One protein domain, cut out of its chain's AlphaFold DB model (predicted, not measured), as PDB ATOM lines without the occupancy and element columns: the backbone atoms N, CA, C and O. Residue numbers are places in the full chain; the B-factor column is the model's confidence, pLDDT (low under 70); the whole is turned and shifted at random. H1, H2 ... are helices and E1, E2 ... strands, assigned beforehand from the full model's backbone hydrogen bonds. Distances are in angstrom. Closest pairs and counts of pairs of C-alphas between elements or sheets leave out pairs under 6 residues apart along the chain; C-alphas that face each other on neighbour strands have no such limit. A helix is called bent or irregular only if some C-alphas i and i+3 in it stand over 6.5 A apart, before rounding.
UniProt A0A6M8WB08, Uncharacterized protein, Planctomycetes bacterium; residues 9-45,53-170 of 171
ATOM      1  N   ALA A   9     -12.723 -12.420 -21.728       52.75
ATOM      2  CA  ALA A   9     -13.286 -12.993 -20.512       52.75
ATOM      3  C   ALA A   9     -12.230 -13.733 -19.668       52.75
ATOM      4  O   ALA A   9     -12.439 -13.939 -18.478       52.75
ATOM      5  N   ARG A  10     -11.085 -14.119 -20.257       53.06
ATOM      6  CA  ARG A  10      -9.989 -14.799 -19.547       53.06
ATOM      7  C   ARG A  10      -8.998 -13.842 -18.883       53.06
ATOM      8  O   ARG A  10      -8.318 -14.261 -17.953       53.06
ATOM      9  N   ARG A  11      -8.900 -12.589 -19.345       62.22
ATOM     10  CA  ARG A  11      -7.935 -11.594 -18.834       62.22
ATOM     11  C   ARG A  11      -8.514 -10.658 -17.762       62.22
ATOM     12  O   ARG A  11      -7.774  -9.836 -17.245       62.22
ATOM     13  N   ASN A  12      -9.794 -10.813 -17.391       63.22
ATOM     14  CA  ASN A  12     -10.462 -10.085 -16.298       63.22
ATOM     15  C   ASN A  12     -10.216  -8.564 -16.304       63.22
ATOM     16  O   ASN A  12     -10.003  -7.983 -15.243       63.22
ATOM     17  N   VAL A  13     -10.253  -7.912 -17.473       69.25
ATOM     18  CA  VAL A  13     -10.146  -6.445 -17.542       69.25
ATOM     19  C   VAL A  13     -11.326  -5.838 -16.778       69.25
ATOM     20  O   VAL A  13     -12.468  -6.055 -17.196       69.25
ATOM     21  N   PRO A  14     -11.096  -5.112 -15.672       74.31
ATOM     22  CA  PRO A  14     -12.180  -4.531 -14.893       74.31
ATOM     23  C   PRO A  14     -13.022  -3.551 -15.725       74.31
ATOM     24  O   PRO A  14     -12.492  -2.756 -16.508       74.31
ATOM     25  N   ASP A  15     -14.347  -3.602 -15.561       79.75
ATOM     26  CA  ASP A  15     -15.278  -2.771 -16.335       79.75
ATOM     27  C   ASP A  15     -15.001  -1.269 -16.159       79.75
ATOM     28  O   ASP A  15     -15.157  -0.500 -17.102       79.75
ATOM     29  N   ASP A  16     -14.563  -0.831 -14.979       79.69
ATOM     30  CA  ASP A  16     -14.173   0.554 -14.696       79.69
ATOM     31  C   ASP A  16     -12.965   0.999 -15.532       79.69
ATOM     32  O   ASP A  16     -13.000   2.077 -16.132       79.69
ATOM     33  N   GLN A  17     -11.945   0.147 -15.657       78.81
ATOM     34  CA  GLN A  17     -10.779   0.416 -16.500       78.81
ATOM     35  C   GLN A  17     -11.168   0.502 -17.979       78.81
ATOM     36  O   GLN A  17     -10.795   1.450 -18.676       78.81
ATOM     37  N   ARG A  18     -11.990  -0.441 -18.457       81.44
ATOM     38  CA  ARG A  18     -12.508  -0.407 -19.830       81.44
ATOM     39  C   ARG A  18     -13.339   0.849 -20.086       81.44
ATOM     40  O   ARG A  18     -13.135   1.516 -21.100       81.44
ATOM     41  N   ASN A  19     -14.260   1.177 -19.185       84.50
ATOM     42  CA  ASN A  19     -15.167   2.317 -19.325       84.50
ATOM     43  C   ASN A  19     -14.426   3.659 -19.339       84.50
ATOM     44  O   ASN A  19     -14.933   4.623 -19.910       84.50
ATOM     45  N   GLN A  20     -13.226   3.727 -18.761       83.31
ATOM     46  CA  GLN A  20     -12.377   4.909 -18.839       83.31
ATOM     47  C   GLN A  20     -11.683   5.054 -20.201       83.31
ATOM     48  O   GLN A  20     -11.572   6.169 -20.712       83.31
ATOM     49  N   VAL A  21     -11.216   3.954 -20.799       83.81
ATOM     50  CA  VAL A  21     -10.348   4.003 -21.991       83.81
ATOM     51  C   VAL A  21     -11.117   3.851 -23.304       83.81
ATOM     52  O   VAL A  21     -10.810   4.529 -24.286       83.81
ATOM     53  N   ALA A  22     -12.163   3.020 -23.331       87.25
ATOM     54  CA  ALA A  22     -12.946   2.757 -24.537       87.25
ATOM     55  C   ALA A  22     -13.519   4.032 -25.200       87.25
ATOM     56  O   ALA A  22     -13.384   4.165 -26.421       87.25
ATOM     57  N   PRO A  23     -14.084   5.014 -24.464       88.75
ATOM     58  CA  PRO A  23     -14.565   6.252 -25.079       88.75
ATOM     59  C   PRO A  23     -13.454   7.060 -25.763       88.75
ATOM     60  O   PRO A  23     -13.669   7.579 -26.857       88.75
ATOM     61  N   ALA A  24     -12.260   7.121 -25.162       85.38
ATOM     62  CA  ALA A  24     -11.118   7.848 -25.719       85.38
ATOM     63  C   ALA A  24     -10.613   7.203 -27.021       85.38
ATOM     64  O   ALA A  24     -10.303   7.902 -27.986       85.38
ATOM     65  N   ILE A  25     -10.598   5.866 -27.085       84.62
ATOM     66  CA  ILE A  25     -10.308   5.133 -28.325       84.62
ATOM     67  C   ILE A  25     -11.341   5.487 -29.401       84.62
ATOM     68  O   ILE A  25     -10.978   5.852 -30.517       84.62
ATOM     69  N   ARG A  26     -12.636   5.435 -29.074       86.06
ATOM     70  CA  ARG A  26     -13.716   5.740 -30.030       86.06
ATOM     71  C   ARG A  26     -13.655   7.167 -30.563       86.06
ATOM     72  O   ARG A  26     -13.864   7.388 -31.757       86.06
ATOM     73  N   GLU A  27     -13.337   8.128 -29.705       86.44
ATOM     74  CA  GLU A  27     -13.126   9.515 -30.115       86.44
ATOM     75  C   GLU A  27     -11.998   9.614 -31.152       86.44
ATOM     76  O   GLU A  27     -12.171  10.249 -32.193       86.44
ATOM     77  N   ARG A  28     -10.888   8.894 -30.941       83.62
ATOM     78  CA  ARG A  28      -9.763   8.844 -31.888       83.62
ATOM     79  C   ARG A  28     -10.120   8.199 -33.225       83.62
ATOM     80  O   ARG A  28      -9.614   8.651 -34.244       83.62
ATOM     81  N   LEU A  29     -11.018   7.212 -33.249       84.44
ATOM     82  CA  LEU A  29     -11.499   6.568 -34.484       84.44
ATOM     83  C   LEU A  29     -12.441   7.455 -35.314       84.44
ATOM     84  O   LEU A  29     -12.588   7.270 -36.526       84.44
ATOM     85  N   THR A  30     -13.083   8.439 -34.683       86.94
ATOM     86  CA  THR A  30     -14.148   9.241 -35.301       86.94
ATOM     87  C   THR A  30     -13.717   9.960 -36.592       86.94
ATOM     88  O   THR A  30     -14.450   9.841 -37.580       86.94
ATOM     89  N   PRO A  31     -12.546  10.628 -36.673       85.56
ATOM     90  CA  PRO A  31     -12.097  11.315 -37.889       85.56
ATOM     91  C   PRO A  31     -11.944  10.404 -39.115       85.56
ATOM     92  O   PRO A  31     -12.114  10.870 -40.240       85.56
ATOM     93  N   SER A  32     -11.680   9.109 -38.915       83.38
ATOM     94  CA  SER A  32     -11.535   8.116 -39.990       83.38
ATOM     95  C   SER A  32     -12.874   7.578 -40.506       83.38
ATOM     96  O   SER A  32     -12.927   6.921 -41.548       83.38
ATOM     97  N   THR A  33     -13.981   7.880 -39.817       88.06
ATOM     98  CA  THR A  33     -15.317   7.362 -40.151       88.06
ATOM     99  C   THR A  33     -15.768   7.706 -41.576       88.06
ATOM    100  O   THR A  33     -16.230   6.797 -42.264       88.06
ATOM    101  N   PRO A  34     -15.621   8.948 -42.087       87.50
ATOM    102  CA  PRO A  34     -16.057   9.269 -43.447       87.50
ATOM    103  C   PRO A  34     -15.309   8.480 -44.530       87.50
ATOM    104  O   PRO A  34     -15.914   8.060 -45.517       87.50
ATOM    105  N   ALA A  35     -14.002   8.267 -44.343       83.38
ATOM    106  CA  ALA A  35     -13.178   7.507 -45.278       83.38
ATOM    107  C   ALA A  35     -13.566   6.023 -45.276       83.38
ATOM    108  O   ALA A  35     -13.780   5.446 -46.345       83.38
ATOM    109  N   LEU A  36     -13.737   5.436 -44.086       85.06
ATOM    110  CA  LEU A  36     -14.201   4.059 -43.942       85.06
ATOM    111  C   LEU A  36     -15.594   3.876 -44.564       85.06
ATOM    112  O   LEU A  36     -15.791   2.983 -45.383       85.06
ATOM    113  N   ASP A  37     -16.543   4.763 -44.262       89.06
ATOM    114  CA  ASP A  37     -17.907   4.715 -44.799       89.06
ATOM    115  C   ASP A  37     -17.955   4.700 -46.322       89.06
ATOM    116  O   ASP A  37     -18.721   3.939 -46.918       89.06
ATOM    117  N   LEU A  38     -17.158   5.556 -46.964       84.88
ATOM    118  CA  LEU A  38     -17.094   5.620 -48.420       84.88
ATOM    119  C   LEU A  38     -16.678   4.269 -49.011       84.88
ATOM    120  O   LEU A  38     -17.231   3.835 -50.020       84.88
ATOM    121  N   GLN A  39     -15.716   3.608 -48.379       82.88
ATOM    122  CA  GLN A  39     -15.121   2.375 -48.875       82.88
ATOM    123  C   GLN A  39     -16.021   1.177 -48.583       82.88
ATOM    124  O   GLN A  39     -16.321   0.412 -49.496       82.88
ATOM    125  N   LEU A  40     -16.591   1.088 -47.380       87.31
ATOM    126  CA  LEU A  40     -17.590   0.070 -47.056       87.31
ATOM    127  C   LEU A  40     -18.809   0.156 -47.978       87.31
ATOM    128  O   LEU A  40     -19.297  -0.867 -48.445       87.31
ATOM    129  N   ARG A  41     -19.266   1.362 -48.339       87.81
ATOM    130  CA  ARG A  41     -20.339   1.522 -49.336       87.81
ATOM    131  C   ARG A  41     -19.937   1.023 -50.721       87.81
ATOM    132  O   ARG A  41     -20.794   0.512 -51.435       87.81
ATOM    133  N   ARG A  42     -18.677   1.185 -51.134       84.00
ATOM    134  CA  ARG A  42     -18.192   0.646 -52.417       84.00
ATOM    135  C   ARG A  42     -18.195  -0.877 -52.413       84.00
ATOM    136  O   ARG A  42     -18.649  -1.461 -53.386       84.00
ATOM    137  N   ILE A  43     -17.743  -1.481 -51.315       84.44
ATOM    138  CA  ILE A  43     -17.757  -2.932 -51.102       84.44
ATOM    139  C   ILE A  43     -19.202  -3.438 -51.137       84.44
ATOM    140  O   ILE A  43     -19.558  -4.237 -51.988       84.44
ATOM    141  N   VAL A  44     -20.076  -2.896 -50.287       87.19
ATOM    142  CA  VAL A  44     -21.481  -3.322 -50.182       87.19
ATOM    143  C   VAL A  44     -22.233  -3.225 -51.510       87.19
ATOM    144  O   VAL A  44     -23.037  -4.100 -51.815       87.19
ATOM    145  N   ASN A  45     -22.011  -2.163 -52.290       85.62
ATOM    146  CA  ASN A  45     -22.713  -1.957 -53.562       85.62
ATOM    147  C   ASN A  45     -22.032  -2.654 -54.753       85.62
ATOM    148  O   ASN A  45     -22.473  -2.478 -55.889       85.62
ATOM    149  N   TRP A  53     -18.781 -16.772 -51.213       83.19
ATOM    150  CA  TRP A  53     -19.333 -17.328 -49.983       83.19
ATOM    151  C   TRP A  53     -19.168 -16.384 -48.798       83.19
ATOM    152  O   TRP A  53     -20.116 -16.176 -48.037       83.19
ATOM    153  N   GLN A  54     -17.975 -15.807 -48.659       86.69
ATOM    154  CA  GLN A  54     -17.590 -15.047 -47.477       86.69
ATOM    155  C   GLN A  54     -16.634 -13.908 -47.836       86.69
ATOM    156  O   GLN A  54     -15.782 -14.039 -48.718       86.69
ATOM    157  N   LEU A  55     -16.792 -12.797 -47.125       88.00
ATOM    158  CA  LEU A  55     -15.874 -11.666 -47.091       88.00
ATOM    159  C   LEU A  55     -15.240 -11.590 -45.698       88.00
ATOM    160  O   LEU A  55     -15.973 -11.431 -44.726       88.00
ATOM    161  N   ASP A  56     -13.916 -11.654 -45.598       87.38
ATOM    162  CA  ASP A  56     -13.223 -11.446 -44.322       87.38
ATOM    163  C   ASP A  56     -12.417 -10.161 -44.352       87.38
ATOM    164  O   ASP A  56     -11.714  -9.868 -45.316       87.38
ATOM    165  N   PHE A  57     -12.523  -9.395 -43.280       87.88
ATOM    166  CA  PHE A  57     -11.710  -8.220 -43.040       87.88
ATOM    167  C   PHE A  57     -10.658  -8.545 -41.987       87.88
ATOM    168  O   PHE A  57     -11.000  -8.963 -40.882       87.88
ATOM    169  N   GLU A  58      -9.394  -8.291 -42.295       86.00
ATOM    170  CA  GLU A  58      -8.322  -8.305 -41.304       86.00
ATOM    171  C   GLU A  58      -7.851  -6.886 -41.016       86.00
ATOM    172  O   GLU A  58      -7.661  -6.070 -41.918       86.00
ATOM    173  N   LEU A  59      -7.671  -6.593 -39.733       83.38
ATOM    174  CA  LEU A  59      -7.133  -5.332 -39.245       83.38
ATOM    175  C   LEU A  59      -5.662  -5.546 -38.861       83.38
ATOM    176  O   LEU A  59      -5.369  -6.220 -37.870       83.38
ATOM    177  N   HIS A  60      -4.741  -4.986 -39.642       78.81
ATOM    178  CA  HIS A  60      -3.296  -5.033 -39.416       78.81
ATOM    179  C   HIS A  60      -2.809  -3.806 -38.627       78.81
ATOM    180  O   HIS A  60      -3.524  -2.817 -38.462       78.81
ATOM    181  N   GLY A  61      -1.572  -3.875 -38.122       67.00
ATOM    182  CA  GLY A  61      -0.940  -2.767 -37.388       67.00
ATOM    183  C   GLY A  61      -1.398  -2.615 -35.931       67.00
ATOM    184  O   GLY A  61      -1.048  -1.641 -35.274       67.00
ATOM    185  N   LEU A  62      -2.157  -3.578 -35.395       64.44
ATOM    186  CA  LEU A  62      -2.714  -3.519 -34.033       64.44
ATOM    187  C   LEU A  62      -1.763  -3.998 -32.933       64.44
ATOM    188  O   LEU A  62      -2.032  -3.777 -31.757       64.44
ATOM    189  N   VAL A  63      -0.669  -4.664 -33.305       60.69
ATOM    190  CA  VAL A  63       0.318  -5.175 -32.342       60.69
ATOM    191  C   VAL A  63       1.152  -4.031 -31.773       60.69
ATOM    192  O   VAL A  63       1.400  -3.987 -30.573       60.69
ATOM    193  N   GLU A  64       1.540  -3.087 -32.627       58.78
ATOM    194  CA  GLU A  64       2.428  -1.992 -32.244       58.78
ATOM    195  C   GLU A  64       1.691  -0.651 -32.221       58.78
ATOM    196  O   GLU A  64       2.116   0.238 -31.507       58.78
ATOM    197  N   PHE A  65       0.566  -0.469 -32.930       64.56
ATOM    198  CA  PHE A  65      -0.139   0.818 -33.092       64.56
ATOM    199  C   PHE A  65       0.737   1.991 -33.596       64.56
ATOM    200  O   PHE A  65       0.197   3.009 -33.990       64.56
ATOM    201  N   ASP A  66       2.063   1.893 -33.656       56.06
ATOM    202  CA  ASP A  66       2.967   2.929 -34.169       56.06
ATOM    203  C   ASP A  66       3.022   2.988 -35.709       56.06
ATOM    204  O   ASP A  66       3.701   3.843 -36.282       56.06
ATOM    205  N   SER A  67       2.265   2.124 -36.387       57.44
ATOM    206  CA  SER A  67       2.084   2.111 -37.837       57.44
ATOM    207  C   SER A  67       0.668   2.529 -38.244       57.44
ATOM    208  O   SER A  67      -0.260   2.565 -37.434       57.44
ATOM    209  N   GLU A  68       0.484   2.830 -39.530       62.12
ATOM    210  CA  GLU A  68      -0.851   2.928 -40.128       62.12
ATOM    211  C   GLU A  68      -1.669   1.659 -39.816       62.12
ATOM    212  O   GLU A  68      -1.122   0.555 -39.720       62.12
ATOM    213  N   VAL A  69      -2.978   1.832 -39.606       64.56
ATOM    214  CA  VAL A  69      -3.895   0.697 -39.452       64.56
ATOM    215  C   VAL A  69      -4.392   0.352 -40.844       64.56
ATOM    216  O   VAL A  69      -5.226   1.067 -41.410       64.56
ATOM    217  N   ASP A  70      -3.870  -0.742 -41.384       68.88
ATOM    218  CA  ASP A  70      -4.313  -1.285 -42.659       68.88
ATOM    219  C   ASP A  70      -5.473  -2.249 -42.435       68.88
ATOM    220  O   ASP A  70      -5.390  -3.201 -41.663       68.88
ATOM    221  N   ILE A  71      -6.577  -1.999 -43.127       70.25
ATOM    222  CA  ILE A  71      -7.718  -2.903 -43.189       70.25
ATOM    223  C   ILE A  71      -7.641  -3.631 -44.522       70.25
ATOM    224  O   ILE A  71      -7.817  -3.016 -45.574       70.25
ATOM    225  N   THR A  72      -7.422  -4.937 -44.482       72.19
ATOM    226  CA  THR A  72      -7.334  -5.780 -45.671       72.19
ATOM    227  C   THR A  72      -8.620  -6.577 -45.829       72.19
ATOM    228  O   THR A  72      -9.050  -7.256 -44.902       72.19
ATOM    229  N   ALA A  73      -9.257  -6.507 -47.000       72.06
ATOM    230  CA  ALA A  73     -10.424  -7.331 -47.317       72.06
ATOM    231  C   ALA A  73     -10.046  -8.541 -48.190       72.06
ATOM    232  O   ALA A  73      -9.504  -8.379 -49.289       72.06
ATOM    233  N   TYR A  74     -10.403  -9.738 -47.728       74.50
ATOM    234  CA  TYR A  74     -10.189 -11.032 -48.372       74.50
ATOM    235  C   TYR A  74     -11.517 -11.640 -48.839       74.50
ATOM    236  O   TYR A  74     -12.506 -11.676 -48.106       74.50
ATOM    237  N   PHE A  75     -11.546 -12.147 -50.073       75.50
ATOM    238  CA  PHE A  75     -12.757 -12.668 -50.718       75.50
ATOM    239  C   PHE A  75     -12.654 -14.182 -50.925       75.50
ATOM    240  O   PHE A  75     -11.752 -14.647 -51.629       75.50
ATOM    241  N   TYR A  76     -13.612 -14.938 -50.386       71.25
ATOM    242  CA  TYR A  76     -13.607 -16.402 -50.404       71.25
ATOM    243  C   TYR A  76     -14.764 -16.983 -51.218       71.25
ATOM    244  O   TYR A  76     -15.916 -16.558 -51.104       71.25
ATOM    245  N   ALA A  77     -14.457 -18.024 -51.991       66.94
ATOM    246  CA  ALA A  77     -15.438 -18.899 -52.627       66.94
ATOM    247  C   ALA A  77     -15.592 -20.212 -51.829       66.94
ATOM    248  O   ALA A  77     -14.643 -20.616 -51.149       66.94
ATOM    249  N   PRO A  78     -16.739 -20.918 -51.917       64.69
ATOM    250  CA  PRO A  78     -16.912 -22.206 -51.258       64.69
ATOM    251  C   PRO A  78     -15.797 -23.184 -51.651       64.69
ATOM    252  O   PRO A  78     -15.560 -23.415 -52.836       64.69
ATOM    253  N   GLY A  79     -15.126 -23.776 -50.662       65.25
ATOM    254  CA  GLY A  79     -14.100 -24.803 -50.881       65.25
ATOM    255  C   GLY A  79     -12.707 -24.291 -51.269       65.25
ATOM    256  O   GLY A  79     -11.813 -25.112 -51.468       65.25
ATOM    257  N   TYR A  80     -12.490 -22.974 -51.337       59.34
ATOM    258  CA  TYR A  80     -11.171 -22.384 -51.580       59.34
ATOM    259  C   TYR A  80     -10.614 -21.732 -50.319       59.34
ATOM    260  O   TYR A  80     -11.337 -21.073 -49.576       59.34
ATOM    261  N   LYS A  81      -9.305 -21.910 -50.107       58.50
ATOM    262  CA  LYS A  81      -8.578 -21.290 -48.995       58.50
ATOM    263  C   LYS A  81      -8.245 -19.818 -49.231       58.50
ATOM    264  O   LYS A  81      -7.932 -19.173 -48.251       58.50
ATOM    265  N   GLU A  82      -8.314 -19.299 -50.465       56.22
ATOM    266  CA  GLU A  82      -8.130 -17.867 -50.760       56.22
ATOM    267  C   GLU A  82      -8.437 -17.490 -52.229       56.22
ATOM    268  O   GLU A  82      -8.343 -18.322 -53.132       56.22
ATOM    269  N   LEU A  83      -8.783 -16.205 -52.396       58.84
ATOM    270  CA  LEU A  83      -8.967 -15.340 -53.576       58.84
ATOM    271  C   LEU A  83      -9.785 -15.829 -54.792       58.84
ATOM    272  O   LEU A  83      -9.311 -16.532 -55.685       58.84
ATOM    273  N   LEU A  84     -10.963 -15.215 -54.960       51.53
ATOM    274  CA  LEU A  84     -11.538 -14.948 -56.282       51.53
ATOM    275  C   LEU A  84     -10.721 -13.843 -56.981       51.53
ATOM    276  O   LEU A  84     -11.037 -12.662 -56.862       51.53
ATOM    277  N   ALA A  85      -9.717 -14.207 -57.785       47.38
ATOM    278  CA  ALA A  85      -8.978 -13.271 -58.654       47.38
ATOM    279  C   ALA A  85      -9.851 -12.570 -59.731       47.38
ATOM    280  O   ALA A  85      -9.344 -11.811 -60.554       47.38
ATOM    281  N   ALA A  86     -11.160 -12.842 -59.750       41.66
ATOM    282  CA  ALA A  86     -12.117 -12.396 -60.756       41.66
ATOM    283  C   ALA A  86     -12.908 -11.130 -60.373       41.66
ATOM    284  O   ALA A  86     -13.732 -10.679 -61.170       41.66
ATOM    285  N   LEU A  87     -12.701 -10.548 -59.184       52.81
ATOM    286  CA  LEU A  87     -13.363  -9.291 -58.825       52.81
ATOM    287  C   LEU A  87     -12.615  -8.092 -59.443       52.81
ATOM    288  O   LEU A  87     -11.397  -7.999 -59.310       52.81
ATOM    289  N   PRO A  88     -13.315  -7.129 -60.076       47.88
ATOM    290  CA  PRO A  88     -12.723  -5.875 -60.567       47.88
ATOM    291  C   PRO A  88     -12.037  -5.026 -59.480       47.88
ATOM    292  O   PRO A  88     -11.325  -4.075 -59.799       47.88
ATOM    293  N   LEU A  89     -12.258  -5.354 -58.203       48.69
ATOM    294  CA  LEU A  89     -11.452  -4.917 -57.067       48.69
ATOM    295  C   LEU A  89     -10.131  -5.714 -57.104       48.69
ATOM    296  O   LEU A  89     -10.004  -6.740 -56.448       48.69
ATOM    297  N   GLN A  90      -9.197  -5.326 -57.974       43.84
ATOM    298  CA  GLN A  90      -7.899  -5.996 -58.118       43.84
ATOM    299  C   GLN A  90      -7.132  -6.002 -56.787       43.84
ATOM    300  O   GLN A  90      -6.973  -4.940 -56.190       43.84
ATOM    301  N   SER A  91      -6.574  -7.161 -56.399       47.31
ATOM    302  CA  SER A  91      -5.821  -7.359 -55.142       47.31
ATOM    303  C   SER A  91      -6.717  -7.241 -53.892       47.31
ATOM    304  O   SER A  91      -7.797  -6.656 -53.995       47.31
ATOM    305  N   PRO A  92      -6.353  -7.790 -52.711       54.94
ATOM    306  CA  PRO A  92      -7.052  -7.434 -51.481       54.94
ATOM    307  C   PRO A  92      -7.254  -5.920 -51.428       54.94
ATOM    308  O   PRO A  92      -6.320  -5.149 -51.669       54.94
ATOM    309  N   LEU A  93      -8.492  -5.496 -51.178       64.06
ATOM    310  CA  LEU A  93      -8.779  -4.083 -51.003       64.06
ATOM    311  C   LEU A  93      -8.119  -3.678 -49.686       64.06
ATOM    312  O   LEU A  93      -8.658  -3.962 -48.619       64.06
ATOM    313  N   VAL A  94      -6.941  -3.066 -49.785       62.78
ATOM    314  CA  VAL A  94      -6.238  -2.491 -48.643       62.78
ATOM    315  C   VAL A  94      -6.756  -1.075 -48.454       62.78
ATOM    316  O   VAL A  94      -6.639  -0.213 -49.328       62.78
ATOM    317  N   LEU A  95      -7.388  -0.856 -47.312       66.94
ATOM    318  CA  LEU A  95      -7.800   0.444 -46.836       66.94
ATOM    319  C   LEU A  95      -6.817   0.875 -45.757       66.94
ATOM    320  O   LEU A  95      -6.848   0.365 -44.644       66.94
ATOM    321  N   THR A  96      -5.966   1.832 -46.095       65.81
ATOM    322  CA  THR A  96      -5.026   2.422 -45.146       65.81
ATOM    323  C   THR A  96      -5.711   3.571 -44.424       65.81
ATOM    324  O   THR A  96      -6.156   4.543 -45.046       65.81
ATOM    325  N   LEU A  97      -5.831   3.452 -43.105       64.56
ATOM    326  CA  LEU A  97      -6.212   4.565 -42.247       64.56
ATOM    327  C   LEU A  97      -4.934   5.205 -41.695       64.56
ATOM    328  O   LEU A  97      -4.028   4.476 -41.283       64.56
ATOM    329  N   PRO A  98      -4.850   6.551 -41.647       62.12
ATOM    330  CA  PRO A  98      -3.722   7.216 -40.995       62.12
ATOM    331  C   PRO A  98      -3.605   6.710 -39.552       62.12
ATOM    332  O   PRO A  98      -4.632   6.314 -39.000       62.12
ATOM    333  N   PRO A  99      -2.418   6.735 -38.918       62.81
ATOM    334  CA  PRO A  99      -2.221   6.179 -37.579       62.81
ATOM    335  C   PRO A  99      -3.231   6.791 -36.601       62.81
ATOM    336  O   PRO A  99      -3.160   7.969 -36.244       62.81
ATOM    337  N   ILE A 100      -4.246   5.997 -36.250       66.12
ATOM    338  CA  ILE A 100      -5.418   6.474 -35.506       66.12
ATOM    339  C   ILE A 100      -5.142   6.441 -34.002       66.12
ATOM    340  O   ILE A 100      -5.596   7.290 -33.232       66.12
ATOM    341  N   LEU A 101      -4.357   5.447 -33.606       68.81
ATOM    342  CA  LEU A 101      -3.790   5.235 -32.287       68.81
ATOM    343  C   LEU A 101      -2.284   5.077 -32.496       68.81
ATOM    344  O   LEU A 101      -1.888   4.645 -33.567       68.81
ATOM    345  N   THR A 102      -1.474   5.447 -31.508       71.69
ATOM    346  CA  THR A 102      -0.036   5.129 -31.464       71.69
ATOM    347  C   THR A 102       0.241   4.279 -30.238       71.69
ATOM    348  O   THR A 102      -0.507   4.402 -29.260       71.69
ATOM    349  N   GLU A 103       1.309   3.480 -30.228       72.19
ATOM    350  CA  GLU A 103       1.719   2.709 -29.048       72.19
ATOM    351  C   GLU A 103       1.834   3.637 -27.844       72.19
ATOM    352  O   GLU A 103       1.286   3.373 -26.780       72.19
ATOM    353  N   SER A 104       2.474   4.791 -28.047       73.56
ATOM    354  CA  SER A 104       2.620   5.834 -27.033       73.56
ATOM    355  C   SER A 104       1.271   6.323 -26.489       73.56
ATOM    356  O   SER A 104       1.101   6.463 -25.277       73.56
ATOM    357  N   THR A 105       0.275   6.525 -27.359       73.56
ATOM    358  CA  THR A 105      -1.073   6.943 -26.939       73.56
ATOM    359  C   THR A 105      -1.768   5.833 -26.150       73.56
ATOM    360  O   THR A 105      -2.303   6.093 -25.075       73.56
ATOM    361  N   VAL A 106      -1.719   4.596 -26.644       73.31
ATOM    362  CA  VAL A 106      -2.332   3.415 -26.016       73.31
ATOM    363  C   VAL A 106      -1.686   3.146 -24.652       73.31
ATOM    364  O   VAL A 106      -2.380   3.014 -23.647       73.31
ATOM    365  N   ARG A 107      -0.354   3.188 -24.566       75.06
ATOM    366  CA  ARG A 107       0.393   3.050 -23.309       75.06
ATOM    367  C   ARG A 107       0.145   4.191 -22.333       75.06
ATOM    368  O   ARG A 107       0.176   3.955 -21.133       75.06
ATOM    369  N   SER A 108      -0.157   5.405 -22.799       79.12
ATOM    370  CA  SER A 108      -0.496   6.520 -21.897       79.12
ATOM    371  C   SER A 108      -1.775   6.275 -21.089       79.12
ATOM    372  O   SER A 108      -1.969   6.886 -20.038       79.12
ATOM    373  N   TRP A 109      -2.631   5.362 -21.555       78.50
ATOM    374  CA  TRP A 109      -3.836   4.929 -20.850       78.50
ATOM    375  C   TRP A 109      -3.609   3.717 -19.939       78.50
ATOM    376  O   TRP A 109      -4.515   3.341 -19.195       78.50
ATOM    377  N   GLN A 110      -2.409   3.123 -19.944       74.56
ATOM    378  CA  GLN A 110      -2.041   2.111 -18.957       74.56
ATOM    379  C   GLN A 110      -1.855   2.788 -17.597       74.56
ATOM    380  O   GLN A 110      -0.968   3.620 -17.413       74.56
ATOM    381  N   MET A 111      -2.690   2.418 -16.625       67.38
ATOM    382  CA  MET A 111      -2.595   2.970 -15.268       67.38
ATOM    383  C   MET A 111      -1.363   2.460 -14.508       67.38
ATOM    384  O   MET A 111      -0.795   3.205 -13.711       67.38
ATOM    385  N   ASP A 112      -0.933   1.219 -14.765       67.44
ATOM    386  CA  ASP A 112       0.313   0.659 -14.236       67.44
ATOM    387  C   ASP A 112       1.152   0.034 -15.364       67.44
ATOM    388  O   ASP A 112       0.843  -1.062 -15.831       67.44
ATOM    389  N   PRO A 113       2.227   0.700 -15.819       60.72
ATOM    390  CA  PRO A 113       3.102   0.178 -16.865       60.72
ATOM    391  C   PRO A 113       4.014  -0.967 -16.386       60.72
ATOM    392  O   PRO A 113       4.786  -1.493 -17.184       60.72
ATOM    393  N   ARG A 114       3.988  -1.329 -15.092       56.53
ATOM    394  CA  ARG A 114       4.835  -2.380 -14.498       56.53
ATOM    395  C   ARG A 114       4.114  -3.706 -14.263       56.53
ATOM    396  O   ARG A 114       4.770  -4.651 -13.829       56.53
ATOM    397  N   SER A 115       2.808  -3.800 -14.516       59.88
ATOM    398  CA  SER A 115       2.108  -5.082 -14.428       59.88
ATOM    399  C   SER A 115       2.270  -5.871 -15.735       59.88
ATOM    400  O   SER A 115       2.089  -5.339 -16.830       59.88
ATOM    401  N   ASP A 116       2.568  -7.170 -15.640       55.16
ATOM    402  CA  ASP A 116       2.512  -8.098 -16.789       55.16
ATOM    403  C   ASP A 116       1.076  -8.241 -17.349       55.16
ATOM    404  O   ASP A 116       0.860  -8.785 -18.430       55.16
ATOM    405  N   GLU A 117       0.079  -7.692 -16.647       55.31
ATOM    406  CA  GLU A 117      -1.308  -7.525 -17.100       55.31
ATOM    407  C   GLU A 117      -1.480  -6.351 -18.092       55.31
ATOM    408  O   GLU A 117      -2.569  -6.135 -18.621       55.31
ATOM    409  N   SER A 118      -0.416  -5.590 -18.384       59.56
ATOM    410  CA  SER A 118      -0.432  -4.326 -19.143       59.56
ATOM    411  C   SER A 118      -0.942  -4.405 -20.591       59.56
ATOM    412  O   SER A 118      -1.246  -3.370 -21.185       59.56
ATOM    413  N   HIS A 119      -1.134  -5.588 -21.175       72.56
ATOM    414  CA  HIS A 119      -1.708  -5.716 -22.524       72.56
ATOM    415  C   HIS A 119      -3.229  -5.494 -22.587       72.56
ATOM    416  O   HIS A 119      -3.780  -5.404 -23.683       72.56
ATOM    417  N   TRP A 120      -3.912  -5.310 -21.451       78.44
ATOM    418  CA  TRP A 120      -5.362  -5.097 -21.435       78.44
ATOM    419  C   TRP A 120      -5.820  -3.864 -22.231       78.44
ATOM    420  O   TRP A 120      -6.903  -3.872 -22.809       78.44
ATOM    421  N   VAL A 121      -5.011  -2.799 -22.300       79.56
ATOM    422  CA  VAL A 121      -5.371  -1.607 -23.088       79.56
ATOM    423  C   VAL A 121      -5.320  -1.902 -24.588       79.56
ATOM    424  O   VAL A 121      -6.172  -1.414 -25.329       79.56
ATOM    425  N   PHE A 122      -4.361  -2.720 -25.032       79.94
ATOM    426  CA  PHE A 122      -4.257  -3.160 -26.427       79.94
ATOM    427  C   PHE A 122      -5.448  -4.032 -26.798       79.94
ATOM    428  O   PHE A 122      -6.083  -3.805 -27.826       79.94
ATOM    429  N   ASP A 123      -5.804  -4.953 -25.902       80.69
ATOM    430  CA  ASP A 123      -7.013  -5.752 -26.016       80.69
ATOM    431  C   ASP A 123      -8.221  -4.814 -26.211       80.69
ATOM    432  O   ASP A 123      -8.925  -4.913 -27.224       80.69
ATOM    433  N   VAL A 124      -8.453  -3.863 -25.286       83.62
ATOM    434  CA  VAL A 124      -9.574  -2.899 -25.352       83.62
ATOM    435  C   VAL A 124      -9.550  -2.111 -26.662       83.62
ATOM    436  O   VAL A 124     -10.586  -2.010 -27.316       83.62
ATOM    437  N   ALA A 125      -8.390  -1.613 -27.088       82.25
ATOM    438  CA  ALA A 125      -8.229  -0.906 -28.356       82.25
ATOM    439  C   ALA A 125      -8.648  -1.760 -29.557       82.25
ATOM    440  O   ALA A 125      -9.425  -1.295 -30.393       82.25
ATOM    441  N   GLN A 126      -8.220  -3.020 -29.608       83.88
ATOM    442  CA  GLN A 126      -8.607  -3.961 -30.655       83.88
ATOM    443  C   GLN A 126     -10.120  -4.230 -30.654       83.88
ATOM    444  O   GLN A 126     -10.753  -4.189 -31.710       83.88
ATOM    445  N   THR A 127     -10.726  -4.457 -29.485       86.19
ATOM    446  CA  THR A 127     -12.181  -4.688 -29.387       86.19
ATOM    447  C   THR A 127     -12.980  -3.459 -29.796       86.19
ATOM    448  O   THR A 127     -13.976  -3.582 -30.509       86.19
ATOM    449  N   GLU A 128     -12.553  -2.265 -29.389       87.31
ATOM    450  CA  GLU A 128     -13.237  -1.035 -29.775       87.31
ATOM    451  C   GLU A 128     -13.060  -0.710 -31.258       87.31
ATOM    452  O   GLU A 128     -14.006  -0.222 -31.879       87.31
ATOM    453  N   LEU A 129     -11.914  -1.044 -31.856       86.25
ATOM    454  CA  LEU A 129     -11.705  -0.923 -33.295       86.25
ATOM    455  C   LEU A 129     -12.600  -1.888 -34.083       86.25
ATOM    456  O   LEU A 129     -13.269  -1.458 -35.021       86.25
ATOM    457  N   ILE A 130     -12.666  -3.163 -33.683       88.88
ATOM    458  CA  ILE A 130     -13.556  -4.156 -34.304       88.88
ATOM    459  C   ILE A 130     -15.018  -3.732 -34.147       88.88
ATOM    460  O   ILE A 130     -15.778  -3.751 -35.113       88.88
ATOM    461  N   GLY A 131     -15.412  -3.277 -32.954       90.69
ATOM    462  CA  GLY A 131     -16.763  -2.784 -32.700       90.69
ATOM    463  C   GLY A 131     -17.108  -1.547 -33.528       90.69
ATOM    464  O   GLY A 131     -18.213  -1.454 -34.059       90.69
ATOM    465  N   TRP A 132     -16.167  -0.616 -33.680       90.56
ATOM    466  CA  TRP A 132     -16.325   0.549 -34.548       90.56
ATOM    467  C   TRP A 132     -16.478   0.141 -36.007       90.56
ATOM    468  O   TRP A 132     -17.428   0.577 -36.662       90.56
ATOM    469  N   PHE A 133     -15.610  -0.741 -36.500       90.81
ATOM    470  CA  PHE A 133     -15.704  -1.269 -37.854       90.81
ATOM    471  C   PHE A 133     -17.056  -1.948 -38.095       90.81
ATOM    472  O   PHE A 133     -17.720  -1.655 -39.088       90.81
ATOM    473  N   ALA A 134     -17.508  -2.791 -37.164       92.56
ATOM    474  CA  ALA A 134     -18.771  -3.506 -37.271       92.56
ATOM    475  C   ALA A 134     -19.982  -2.559 -37.318       92.56
ATOM    476  O   ALA A 134     -20.892  -2.735 -38.130       92.56
ATOM    477  N   GLU A 135     -19.981  -1.501 -36.503       93.12
ATOM    478  CA  GLU A 135     -21.023  -0.466 -36.525       93.12
ATOM    479  C   GLU A 135     -21.038   0.289 -37.864       93.12
ATOM    480  O   GLU A 135     -22.108   0.578 -38.422       93.12
ATOM    481  N   ARG A 136     -19.854   0.579 -38.422       92.31
ATOM    482  CA  ARG A 136     -19.740   1.205 -39.745       92.31
ATOM    483  C   ARG A 136     -20.185   0.276 -40.864       92.31
ATOM    484  O   ARG A 136     -20.934   0.716 -41.737       92.31
ATOM    485  N   TRP A 137     -19.819  -1.002 -40.798       92.12
ATOM    486  CA  TRP A 137     -20.291  -2.035 -41.714       92.12
ATOM    487  C   TRP A 137     -21.808  -2.104 -41.728       92.12
ATOM    488  O   TRP A 137     -22.407  -1.953 -42.787       92.12
ATOM    489  N   HIS A 138     -22.446  -2.235 -40.566       91.75
ATOM    490  CA  HIS A 138     -23.899  -2.328 -40.494       91.75
ATOM    491  C   HIS A 138     -24.578  -1.069 -41.064       91.75
ATOM    492  O   HIS A 138     -25.596  -1.155 -41.754       91.75
ATOM    493  N   THR A 139     -23.992   0.108 -40.831       91.69
ATOM    494  CA  THR A 139     -24.493   1.368 -41.398       91.69
ATOM    495  C   THR A 139     -24.353   1.412 -42.925       91.69
ATOM    496  O   THR A 139     -25.266   1.868 -43.614       91.69
ATOM    497  N   ALA A 140     -23.228   0.944 -43.470       90.38
ATOM    498  CA  ALA A 140     -22.970   0.923 -44.907       90.38
ATOM    499  C   ALA A 140     -23.779  -0.160 -45.636       90.38
ATOM    500  O   ALA A 140     -24.344   0.111 -46.697       90.38
ATOM    501  N   ALA A 141     -23.857  -1.359 -45.053       88.31
ATOM    502  CA  ALA A 141     -24.589  -2.505 -45.572       88.31
ATOM    503  C   ALA A 141     -26.095  -2.260 -45.543       88.31
ATOM    504  O   ALA A 141     -26.784  -2.605 -46.500       88.31
ATOM    505  N   ALA A 142     -26.609  -1.659 -44.462       82.00
ATOM    506  CA  ALA A 142     -28.034  -1.404 -44.256       82.00
ATOM    507  C   ALA A 142     -28.913  -2.639 -44.566       82.00
ATOM    508  O   ALA A 142     -29.973  -2.511 -45.179       82.00
ATOM    509  N   GLY A 143     -28.428  -3.836 -44.210       75.50
ATOM    510  CA  GLY A 143     -29.091  -5.120 -44.472       75.50
ATOM    511  C   GLY A 143     -29.081  -5.601 -45.930       75.50
ATOM    512  O   GLY A 143     -29.791  -6.544 -46.251       75.50
ATOM    513  N   ARG A 144     -28.320  -4.964 -46.831       78.44
ATOM    514  CA  ARG A 144     -28.294  -5.285 -48.274       78.44
ATOM    515  C   ARG A 144     -27.191  -6.258 -48.682       78.44
ATOM    516  O   ARG A 144     -27.144  -6.662 -49.841       78.44
ATOM    517  N   PHE A 145     -26.275  -6.578 -47.773       83.50
ATOM    518  CA  PHE A 145     -25.192  -7.510 -48.055       83.50
ATOM    519  C   PHE A 145     -25.659  -8.937 -47.762       83.50
ATOM    520  O   PHE A 145     -25.986  -9.257 -46.624       83.50
ATOM    521  N   ASN A 146     -25.706  -9.772 -48.800       80.62
ATOM    522  CA  ASN A 146     -26.339 -11.096 -48.750       80.62
ATOM    523  C   ASN A 146     -25.352 -12.254 -48.528       80.62
ATOM    524  O   ASN A 146     -25.763 -13.412 -48.526       80.62
ATOM    525  N   HIS A 147     -24.061 -11.960 -48.371       85.31
ATOM    526  CA  HIS A 147     -23.027 -12.964 -48.109       85.31
ATOM    527  C   HIS A 147     -22.577 -12.896 -46.651       85.31
ATOM    528  O   HIS A 147     -22.824 -11.908 -45.956       85.31
ATOM    529  N   ARG A 148     -21.885 -13.939 -46.181       89.25
ATOM    530  CA  ARG A 148     -21.242 -13.882 -44.869       89.25
ATOM    531  C   ARG A 148     -20.148 -12.818 -44.888       89.25
ATOM    532  O   ARG A 148     -19.424 -12.694 -45.877       89.25
ATOM    533  N   ALA A 149     -20.030 -12.065 -43.803       90.94
ATOM    534  CA  ALA A 149     -18.976 -11.081 -43.631       90.94
ATOM    535  C   ALA A 149     -18.402 -11.195 -42.219       90.94
ATOM    536  O   ALA A 149     -19.169 -11.228 -41.258       90.94
ATOM    537  N   THR A 150     -17.081 -11.255 -42.079       92.62
ATOM    538  CA  THR A 150     -16.425 -11.305 -40.766       92.62
ATOM    539  C   THR A 150     -15.302 -10.284 -40.666       92.62
ATOM    540  O   THR A 150     -14.803  -9.804 -41.680       92.62
ATOM    541  N   VAL A 151     -14.925  -9.913 -39.445       91.25
ATOM    542  CA  VAL A 151     -13.766  -9.056 -39.174       91.25
ATOM    543  C   VAL A 151     -12.947  -9.612 -38.015       91.25
ATOM    544  O   VAL A 151     -13.503 -10.071 -37.017       91.25
ATOM    545  N   ALA A 152     -11.628  -9.553 -38.123       89.38
ATOM    546  CA  ALA A 152     -10.702  -9.954 -37.074       89.38
ATOM    547  C   ALA A 152      -9.483  -9.025 -37.049       89.38
ATOM    548  O   ALA A 152      -9.197  -8.331 -38.024       89.38
ATOM    549  N   ALA A 153      -8.750  -9.011 -35.938       84.94
ATOM    550  CA  ALA A 153      -7.378  -8.517 -35.997       84.94
ATOM    551  C   ALA A 153      -6.502  -9.541 -36.718       84.94
ATOM    552  O   ALA A 153      -6.797 -10.737 -36.684       84.94
ATOM    553  N   HIS A 154      -5.423  -9.067 -37.329       81.06
ATOM    554  CA  HIS A 154      -4.412  -9.947 -37.893       81.06
ATOM    555  C   HIS A 154      -3.905 -10.937 -36.830       81.06
ATOM    556  O   HIS A 154      -3.713 -10.559 -35.672       81.06
ATOM    557  N   ASP A 155      -3.753 -12.203 -37.222       78.75
ATOM    558  CA  ASP A 155      -3.380 -13.335 -36.361       78.75
ATOM    559  C   ASP A 155      -4.323 -13.613 -35.169       78.75
ATOM    560  O   ASP A 155      -3.977 -14.363 -34.252       78.75
ATOM    561  N   ALA A 156      -5.536 -13.049 -35.152       81.25
ATOM    562  CA  ALA A 156      -6.477 -13.315 -34.072       81.25
ATOM    563  C   ALA A 156      -7.062 -14.734 -34.144       81.25
ATOM    564  O   ALA A 156      -7.582 -15.185 -35.166       81.25
ATOM    565  N   GLU A 157      -7.103 -15.393 -32.987       82.75
ATOM    566  CA  GLU A 157      -7.770 -16.689 -32.792       82.75
ATOM    567  C   GLU A 157      -9.298 -16.626 -32.969       82.75
ATOM    568  O   GLU A 157      -9.946 -17.664 -33.063       82.75
ATOM    569  N   TYR A 158      -9.880 -15.422 -33.002       86.38
ATOM    570  CA  TYR A 158     -11.322 -15.207 -33.101       86.38
ATOM    571  C   TYR A 158     -11.643 -14.144 -34.140       86.38
ATOM    572  O   TYR A 158     -10.936 -13.143 -34.277       86.38
ATOM    573  N   ARG A 159     -12.797 -14.317 -34.779       90.38
ATOM    574  CA  ARG A 159     -13.391 -13.360 -35.709       90.38
ATOM    575  C   ARG A 159     -14.801 -12.993 -35.277       90.38
ATOM    576  O   ARG A 159     -15.538 -13.816 -34.728       90.38
ATOM    577  N   PHE A 160     -15.177 -11.754 -35.540       92.12
ATOM    578  CA  PHE A 160     -16.510 -11.239 -35.295       92.12
ATOM    579  C   PHE A 160     -17.344 -11.344 -36.571       92.12
ATOM    580  O   PHE A 160     -16.956 -10.816 -37.615       92.12
ATOM    581  N   ASP A 161     -18.478 -12.034 -36.502       92.44
ATOM    582  CA  ASP A 161     -19.420 -12.128 -37.609       92.44
ATOM    583  C   ASP A 161     -20.244 -10.837 -37.690       92.44
ATOM    584  O   ASP A 161     -20.985 -10.467 -36.777       92.44
ATOM    585  N   LEU A 162     -20.089 -10.126 -38.803       92.25
ATOM    586  CA  LEU A 162     -20.691  -8.818 -39.041       92.25
ATOM    587  C   LEU A 162     -22.193  -8.896 -39.345       92.25
ATOM    588  O   LEU A 162     -22.846  -7.854 -39.426       92.25
ATOM    589  N   ILE A 163     -22.725 -10.104 -39.551       89.44
ATOM    590  CA  ILE A 163     -24.132 -10.356 -39.852       89.44
ATOM    591  C   ILE A 163     -24.858 -10.859 -38.604       89.44
ATOM    592  O   ILE A 163     -25.875 -10.277 -38.231       89.44
ATOM    593  N   SER A 164     -24.347 -11.907 -37.946       90.06
ATOM    594  CA  SER A 164     -24.974 -12.442 -36.726       90.06
ATOM    595  C   SER A 164     -24.657 -11.626 -35.474       90.06
ATOM    596  O   SER A 164     -25.388 -11.727 -34.493       90.06
ATOM    597  N   TRP A 165     -23.624 -10.778 -35.525       90.62
ATOM    598  CA  TRP A 165     -23.161  -9.959 -34.406       90.62
ATOM    599  C   TRP A 165     -22.562 -10.774 -33.248       90.62
ATOM    600  O   TRP A 165     -22.665 -10.403 -32.075       90.62
ATOM    601  N   GLU A 166     -21.921 -11.894 -33.584       91.50
ATOM    602  CA  GLU A 166     -21.371 -12.858 -32.632       91.50
ATOM    603  C   GLU A 166     -19.887 -13.132 -32.895       91.50
ATOM    604  O   GLU A 166     -19.397 -13.039 -34.021       91.50
ATOM    605  N   TRP A 167     -19.161 -13.499 -31.839       89.81
ATOM    606  CA  TRP A 167     -17.792 -13.995 -31.962       89.81
ATOM    607  C   TRP A 167     -17.785 -15.478 -32.316       89.81
ATOM    608  O   TRP A 167     -18.588 -16.254 -31.801       89.81
ATOM    609  N   SER A 168     -16.828 -15.878 -33.145       87.88
ATOM    610  CA  SER A 168     -16.566 -17.275 -33.487       87.88
ATOM    611  C   SER A 168     -15.066 -17.530 -33.561       87.88
ATOM    612  O   SER A 168     -14.288 -16.594 -33.766       87.88
ATOM    613  N   ASP A 169     -14.667 -18.788 -33.384       83.44
ATOM    614  CA  ASP A 169     -13.281 -19.202 -33.581       83.44
ATOM    615  C   ASP A 169     -12.858 -18.926 -35.030       83.44
ATOM    616  O   ASP A 169     -13.641 -19.077 -35.979       83.44
ATOM    617  N   SER A 170     -11.610 -18.509 -35.202       71.94
ATOM    618  CA  SER A 170     -10.990 -18.447 -36.515       71.94
ATOM    619  C   SER A 170     -10.870 -19.863 -37.090       71.94
ATOM    620  O   SER A 170     -10.435 -20.779 -36.397       71.94
TER     621      SER A 170
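What this domain is: This is residues 9 to 45 and 53 to 170 of the 171 residues of an uncharacterized protein of Planctomycetes bacterium (UniProt A0A6M8WB08). One twisted sheet of six strands has H3 and H1b, an arm of the bent helix H1, over one face, and no named helix over the other. Off the sheet, H1a crosses H3, and short H2 packs on residues 121 to 125 of H3. The printed part has 155 residues, with three named helices and six named strands in the order H1 E1 E2 E3 H2 H3 E4 E5 E6 along the chain, its class mixed, helices and strands; the mixed sheet's order is E3 E2 E1 E4 E5 E6. The whole is compact, radius of gyration of the C-alphas 16.1 A, and spans 50 by 31 by 26 A.

Where its parts are: H1, residues 15 to 44, begins at C-alpha 15 (-15.278, -2.771, -16.335); assigned as one helix by its hydrogen bonds, it is bent, C-alphas 31 and 34 being 7.1 A apart. Its arms are H1a, 15 to 31, 25.9 A, irregular with C-alphas 28 and 31 6.9 A apart, and H1b, 34 to 44, 15.3 A. Then come E1, 54 to 59; E2, 69 to 76, 22.5 A; E3, 93 to 97; H2, 103 to 108; H3, 120 to 141, 31.0 A; E4, 148 to 153; E5, 158 to 161; and E6, 167 to 169, ending at C-alpha 169 (-13.281, -19.202, -33.581).

How they stand to each other: E1 E2 E3 and E4 E5 E6 are meanders, each strand antiparallel to its neighbour before; N 74 and O 56, 2.7 A, N 71 and O 95, 2.8 A, N 160 and O 151, 2.8 A, and N 159 and O 168, 2.9 A, are within hydrogen-bond range. E1 and E4 are parallel, with N 57 and O 150 2.8 A apart. H3 touches H1b at a steep tilt of 57 degrees, C-alphas of Arg 41 and Ala 140 closest, 5.2 A. Every O i to N i+4 pair is within range in H1b, H2 and H3, but 10 of 13 in H1a.

The domain as a whole: Residues 46 to 52 are cut out, a gap of 16.1 A between C-alphas 45 and 53. The links E2 to E3 and H2 to H3 are long. Residues 9 to 13, 61 to 70, 77 to 101 and 111 to 118 have pLDDT under 70.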